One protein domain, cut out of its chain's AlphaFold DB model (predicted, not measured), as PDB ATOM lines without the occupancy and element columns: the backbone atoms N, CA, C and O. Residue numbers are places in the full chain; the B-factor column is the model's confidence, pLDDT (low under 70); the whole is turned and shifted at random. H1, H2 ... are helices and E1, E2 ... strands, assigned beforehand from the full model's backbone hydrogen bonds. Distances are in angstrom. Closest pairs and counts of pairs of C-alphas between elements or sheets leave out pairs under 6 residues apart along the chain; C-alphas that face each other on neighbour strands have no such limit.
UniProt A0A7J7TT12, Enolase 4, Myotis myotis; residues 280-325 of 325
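AT A GLANCE: This is residues 280 to 325 of the 325 residues of the protein "Enolase 4" of Myotis myotis (UniProt A0A7J7TT12). With little regular structure, this is a short two-stranded hairpin ribbon of E1 and E2, with a long loop, residues 289 to 301, at one end and the short helix H1 near the other. The printed part has 46 residues, 18 of them in named elements, in the order E1, E2, H1; the sheet is antiparallel and the class mixed. It is loose, with a radius of gyration of the C-alphas of 12.6 A, and flat, spanning 35 by 24 by 12 A.

HOW THE PARTS SIT: E1, residues 284 to 288, and E2, residues 302 to 305, form an antiparallel hairpin at 152 degrees. N 286 and O 303 are 2.9 A apart, and N 305 and O 284 2.8 A, within hydrogen-bond range. H1, residues 316 to 324, and E1 are near each other, with 5 pairs of C-alphas within 10 A. In H1 every O i to N i+4 pair is within hydrogen-bond range.

IN THESE COORDINATES: E1 begins at C-alpha 284 (31.131, 41.072, 17.275) and measures 10.8 A; E2 measures 9.8 A. H1 measures 12.7 A and ends at C-alpha 324 (33.309, 34.546, 27.753).

THE WHOLE: The farthest C-alphas, of Lys 291 and Gly 310, are 35.1 A apart. The printed part has no cut; E1 to E2 is a long link. The pLDDT is under 70 at residues 291 to 294 and 319 to 325.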
ATOM      1  N   PRO A 280      38.600  43.621   6.963       85.94
ATOM      2  CA  PRO A 280      38.023  44.543   7.937       85.94
ATOM      3  C   PRO A 280      38.171  44.022   9.374       85.94
ATOM      4  O   PRO A 280      38.214  42.812   9.614       85.94
ATOM      5  N   LEU A 281      38.219  44.944  10.340       84.56
ATOM      6  CA  LEU A 281      38.165  44.597  11.760       84.56
ATOM      7  C   LEU A 281      36.793  43.997  12.087       84.56
ATOM      8  O   LEU A 281      35.760  44.584  11.771       84.56
ATOM      9  N   LEU A 282      36.793  42.826  12.722       84.81
ATOM     10  CA  LEU A 282      35.566  42.115  13.074       84.81
ATOM     11  C   LEU A 282      34.921  42.755  14.303       84.81
ATOM     12  O   LEU A 282      35.494  42.724  15.382       84.81
ATOM     13  N   MET A 283      33.720  43.298  14.147       87.69
ATOM     14  CA  MET A 283      32.909  43.806  15.251       87.69
ATOM     15  C   MET A 283      31.888  42.735  15.629       87.69
ATOM     16  O   MET A 283      31.050  42.374  14.806       87.69
ATOM     17  N   VAL A 284      31.984  42.188  16.840       86.69
ATOM     18  CA  VAL A 284      31.131  41.072  17.275       86.69
ATOM     19  C   VAL A 284      30.151  41.561  18.327       86.69
ATOM     20  O   VAL A 284      30.566  41.969  19.411       86.69
ATOM     21  N   SER A 285      28.856  41.511  18.015       87.12
ATOM     22  CA  SER A 285      27.802  41.777  18.996       87.12
ATOM     23  C   SER A 285      27.761  40.628  20.004       87.12
ATOM     24  O   SER A 285      27.574  39.471  19.629       87.12
ATOM     25  N   LEU A 286      28.028  40.935  21.273       85.94
ATOM     26  CA  LEU A 286      28.043  39.958  22.366       85.94
ATOM     27  C   LEU A 286      26.697  39.888  23.075       85.94
ATOM     28  O   LEU A 286      26.285  38.827  23.536       85.94
ATOM     29  N   VAL A 287      26.050  41.045  23.214       84.12
ATOM     30  CA  VAL A 287      24.792  41.188  23.939       84.12
ATOM     31  C   VAL A 287      23.914  42.180  23.194       84.12
ATOM     32  O   VAL A 287      24.249  43.361  23.114       84.12
ATOM     33  N   SER A 288      22.767  41.714  22.714       82.06
ATOM     34  CA  SER A 288      21.671  42.584  22.288       82.06
ATOM     35  C   SER A 288      20.967  43.135  23.527       82.06
ATOM     36  O   SER A 288      20.688  42.405  24.475       82.06
ATOM     37  N   CYS A 289      20.725  44.438  23.548       82.94
ATOM     38  CA  CYS A 289      20.154  45.182  24.665       82.94
ATOM     39  C   CYS A 289      18.941  45.994  24.188       82.94
ATOM     40  O   CYS A 289      18.573  45.989  23.012       82.94
ATOM     41  N   GLY A 290      18.304  46.715  25.102       75.81
ATOM     42  CA  GLY A 290      17.164  47.560  24.785       75.81
ATOM     43  C   GLY A 290      15.835  46.845  24.978       75.81
ATOM     44  O   GLY A 290      15.766  45.706  25.443       75.81
ATOM     45  N   LYS A 291      14.764  47.550  24.604       69.00
ATOM     46  CA  LYS A 291      13.377  47.129  24.850       69.00
ATOM     47  C   LYS A 291      13.015  45.807  24.184       69.00
ATOM     48  O   LYS A 291      12.093  45.160  24.656       69.00
ATOM     49  N   SER A 292      13.708  45.433  23.111       64.62
ATOM     50  CA  SER A 292      13.536  44.175  22.383       64.62
ATOM     51  C   SER A 292      14.321  43.005  22.977       64.62
ATOM     52  O   SER A 292      14.008  41.876  22.652       64.62
ATOM     53  N   SER A 293      15.287  43.234  23.868       68.81
ATOM     54  CA  SER A 293      16.059  42.152  24.495       68.81
ATOM     55  C   SER A 293      15.419  41.667  25.810       68.81
ATOM     56  O   SER A 293      14.797  42.474  26.507       68.81
ATOM     57  N   PRO A 294      15.608  40.400  26.231       65.56
ATOM     58  CA  PRO A 294      15.098  39.862  27.503       65.56
ATOM     59  C   PRO A 294      15.826  40.385  28.770       65.56
ATOM     60  O   PRO A 294      15.966  39.676  29.769       65.56
ATOM     61  N   GLY A 295      16.287  41.640  28.773       71.06
ATOM     62  CA  GLY A 295      17.076  42.252  29.845       71.06
ATOM     63  C   GLY A 295      16.507  43.571  30.378       71.06
ATOM     64  O   GLY A 295      15.562  44.145  29.849       71.06
ATOM     65  N   LYS A 296      17.111  44.092  31.456       76.19
ATOM     66  CA  LYS A 296      16.753  45.407  32.036       76.19
ATOM     67  C   LYS A 296      17.555  46.574  31.446       76.19
ATOM     68  O   LYS A 296      17.319  47.726  31.816       76.19
ATOM     69  N   LEU A 297      18.527  46.297  30.573       74.00
ATOM     70  CA  LEU A 297      19.422  47.314  30.030       74.00
ATOM     71  C   LEU A 297      18.758  48.034  28.849       74.00
ATOM     72  O   LEU A 297      18.944  47.666  27.699       74.00
ATOM     73  N   ASN A 298      17.984  49.077  29.152       74.88
ATOM     74  CA  ASN A 298      17.187  49.816  28.164       74.88
ATOM     75  C   ASN A 298      17.905  51.010  27.507       74.88
ATOM     76  O   ASN A 298      17.326  51.654  26.638       74.88
ATOM     77  N   LEU A 299      19.130  51.333  27.936       80.81
ATOM     78  CA  LEU A 299      19.880  52.514  27.475       80.81
ATOM     79  C   LEU A 299      20.854  52.222  26.320       80.81
ATOM     80  O   LEU A 299      21.445  53.149  25.776       80.81
ATOM     81  N   MET A 300      21.043  50.952  25.960       82.31
ATOM     82  CA  MET A 300      21.963  50.504  24.909       82.31
ATOM     83  C   MET A 300      21.230  49.531  23.980       82.31
ATOM     84  O   MET A 300      20.384  48.783  24.462       82.31
ATOM     85  N   LYS A 301      21.535  49.540  22.672       80.88
ATOM     86  CA  LYS A 301      20.991  48.577  21.685       80.88
ATOM     87  C   LYS A 301      21.837  47.307  21.618       80.88
ATOM     88  O   LYS A 301      21.301  46.217  21.487       80.88
ATOM     89  N   GLU A 302      23.150  47.441  21.751       87.19
ATOM     90  CA  GLU A 302      24.079  46.318  21.687       87.19
ATOM     91  C   GLU A 302      25.389  46.622  22.416       87.19
ATOM     92  O   GLU A 302      25.811  47.777  22.517       87.19
ATOM     93  N   VAL A 303      26.035  45.573  22.919       87.56
ATOM     94  CA  VAL A 303      27.409  45.595  23.424       87.56
ATOM     95  C   VAL A 303      28.285  44.857  22.420       87.56
ATOM     96  O   VAL A 303      28.148  43.647  22.234       87.56
ATOM     97  N   ILE A 304      29.196  45.591  21.782       89.69
ATOM     98  CA  ILE A 304      30.066  45.078  20.723       89.69
ATOM     99  C   ILE A 304      31.486  44.895  21.258       89.69
ATOM    100  O   ILE A 304      32.070  45.812  21.835       89.69
ATOM    101  N   CYS A 305      32.068  43.726  21.010       87.38
ATOM    102  CA  CYS A 305      33.490  43.474  21.193       87.38
ATOM    103  C   CYS A 305      34.252  43.780  19.904       87.38
ATOM    104  O   CYS A 305      33.906  43.280  18.830       87.38
ATOM    105  N   ILE A 306      35.314  44.575  20.031       88.25
ATOM    106  CA  ILE A 306      36.244  44.869  18.943       88.25
ATOM    107  C   ILE A 306      37.605  44.268  19.328       88.25
ATOM    108  O   ILE A 306      38.222  44.730  20.291       88.25
ATOM    109  N   PRO A 307      38.081  43.229  18.621       82.44
ATOM    110  CA  PRO A 307      39.360  42.603  18.893       82.44
ATOM    111  C   PRO A 307      40.504  43.566  18.568       82.44
ATOM    112  O   PRO A 307      40.402  44.425  17.690       82.44
ATOM    113  N   HIS A 308      41.629  43.399  19.265       81.19
ATOM    114  CA  HIS A 308      42.811  44.226  19.044       81.19
ATOM    115  C   HIS A 308      43.280  44.143  17.570       81.19
ATOM    116  O   HIS A 308      43.379  43.029  17.045       81.19
ATOM    117  N   PRO A 309      43.661  45.262  16.914       77.00
ATOM    118  CA  PRO A 309      44.001  45.297  15.480       77.00
ATOM    119  C   PRO A 309      45.156  44.387  15.029       77.00
ATOM    120  O   PRO A 309      45.351  44.177  13.838       77.00
ATOM    121  N   GLY A 310      45.941  43.861  15.972       77.00
ATOM    122  CA  GLY A 310      47.048  42.933  15.710       77.00
ATOM    123  C   GLY A 310      46.644  41.459  15.580       77.00
ATOM    124  O   GLY A 310      47.506  40.623  15.320       77.00
ATOM    125  N   LEU A 311      45.369  41.117  15.790       78.56
ATOM    126  CA  LEU A 311      44.874  39.745  15.671       78.56
ATOM    127  C   LEU A 311      44.514  39.418  14.221       78.56
ATOM    128  O   LEU A 311      43.825  40.180  13.545       78.56
ATOM    129  N   MET A 312      44.927  38.242  13.745       78.75
ATOM    130  CA  MET A 312      44.447  37.735  12.460       78.75
ATOM    131  C   MET A 312      42.963  37.373  12.565       78.75
ATOM    132  O   MET A 312      42.530  36.843  13.585       78.75
ATOM    133  N   ALA A 313      42.195  37.547  11.483       78.56
ATOM    134  CA  ALA A 313      40.761  37.225  11.458       78.56
ATOM    135  C   ALA A 313      40.445  35.799  11.954       78.56
ATOM    136  O   ALA A 313      39.492  35.597  12.699       78.56
ATOM    137  N   LYS A 314      41.304  34.820  11.636       82.62
ATOM    138  CA  LYS A 314      41.182  33.429  12.111       82.62
ATOM    139  C   LYS A 314      41.360  33.250  13.625       82.62
ATOM    140  O   LYS A 314      40.943  32.234  14.162       82.62
ATOM    141  N   GLN A 315      42.018  34.187  14.306       81.62
ATOM    142  CA  GLN A 315      42.287  34.131  15.747       81.62
ATOM    143  C   GLN A 315      41.152  34.748  16.568       81.62
ATOM    144  O   GLN A 315      40.975  34.380  17.726       81.62
ATOM    145  N   VAL A 316      40.374  35.656  15.971       77.50
ATOM    146  CA  VAL A 316      39.298  36.388  16.653       77.50
ATOM    147  C   VAL A 316      38.292  35.457  17.350       77.50
ATOM    148  O   VAL A 316      38.029  35.701  18.529       77.50
ATOM    149  N   PRO A 317      37.795  34.362  16.733       75.19
ATOM    150  CA  PRO A 317      36.852  33.464  17.407       75.19
ATOM    151  C   PRO A 317      37.418  32.830  18.686       75.19
ATOM    152  O   PRO A 317      36.721  32.746  19.693       75.19
ATOM    153  N   TYR A 318      38.696  32.435  18.677       76.38
ATOM    154  CA  TYR A 318      39.353  31.809  19.830       76.38
ATOM    155  C   TYR A 318      39.547  32.785  20.986       76.38
ATOM    156  O   TYR A 318      39.368  32.424  22.146       76.38
ATOM    157  N   VAL A 319      39.899  34.031  20.666       68.88
ATOM    158  CA  VAL A 319      40.090  35.075  21.671       68.88
ATOM    159  C   VAL A 319      38.758  35.415  22.331       68.88
ATOM    160  O   VAL A 319      38.689  35.456  23.551       68.88
ATOM    161  N   ILE A 320      37.686  35.584  21.551       68.19
ATOM    162  CA  ILE A 320      36.354  35.871  22.101       68.19
ATOM    163  C   ILE A 320      35.856  34.701  22.957       68.19
ATOM    164  O   ILE A 320      35.384  34.926  24.068       68.19
ATOM    165  N   SER A 321      36.031  33.458  22.497       63.75
ATOM    166  CA  SER A 321      35.653  32.276  23.279       63.75
ATOM    167  C   SER A 321      36.396  32.184  24.615       63.75
ATOM    168  O   SER A 321      35.798  31.752  25.589       63.75
ATOM    169  N   GLY A 322      37.669  32.587  24.680       61.16
ATOM    170  CA  GLY A 322      38.472  32.525  25.908       61.16
ATOM    171  C   GLY A 322      38.170  33.610  26.948       61.16
ATOM    172  O   GLY A 322      38.662  33.511  28.066       61.16
ATOM    173  N   TYR A 323      37.401  34.648  26.596       58.44
ATOM    174  CA  TYR A 323      36.988  35.702  27.536       58.44
ATOM    175  C   TYR A 323      35.567  35.513  28.084       58.44
ATOM    176  O   TYR A 323      35.227  36.145  29.082       58.44
ATOM    177  N   PHE A 324      34.739  34.685  27.439       55.69
ATOM    178  CA  PHE A 324      33.309  34.546  27.753       55.69
ATOM    179  C   PHE A 324      32.879  33.133  28.187       55.69
ATOM    180  O   PHE A 324      31.713  32.954  28.538       55.69
ATOM    181  N   PHE A 325      33.803  32.167  28.223       46.88
ATOM    182  CA  PHE A 325      33.629  30.837  28.821       46.88
ATOM    183  C   PHE A 325      34.735  30.574  29.842       46.88
ATOM    184  O   PHE A 325      34.429  29.927  30.869       46.88
TER     185      PHE A 325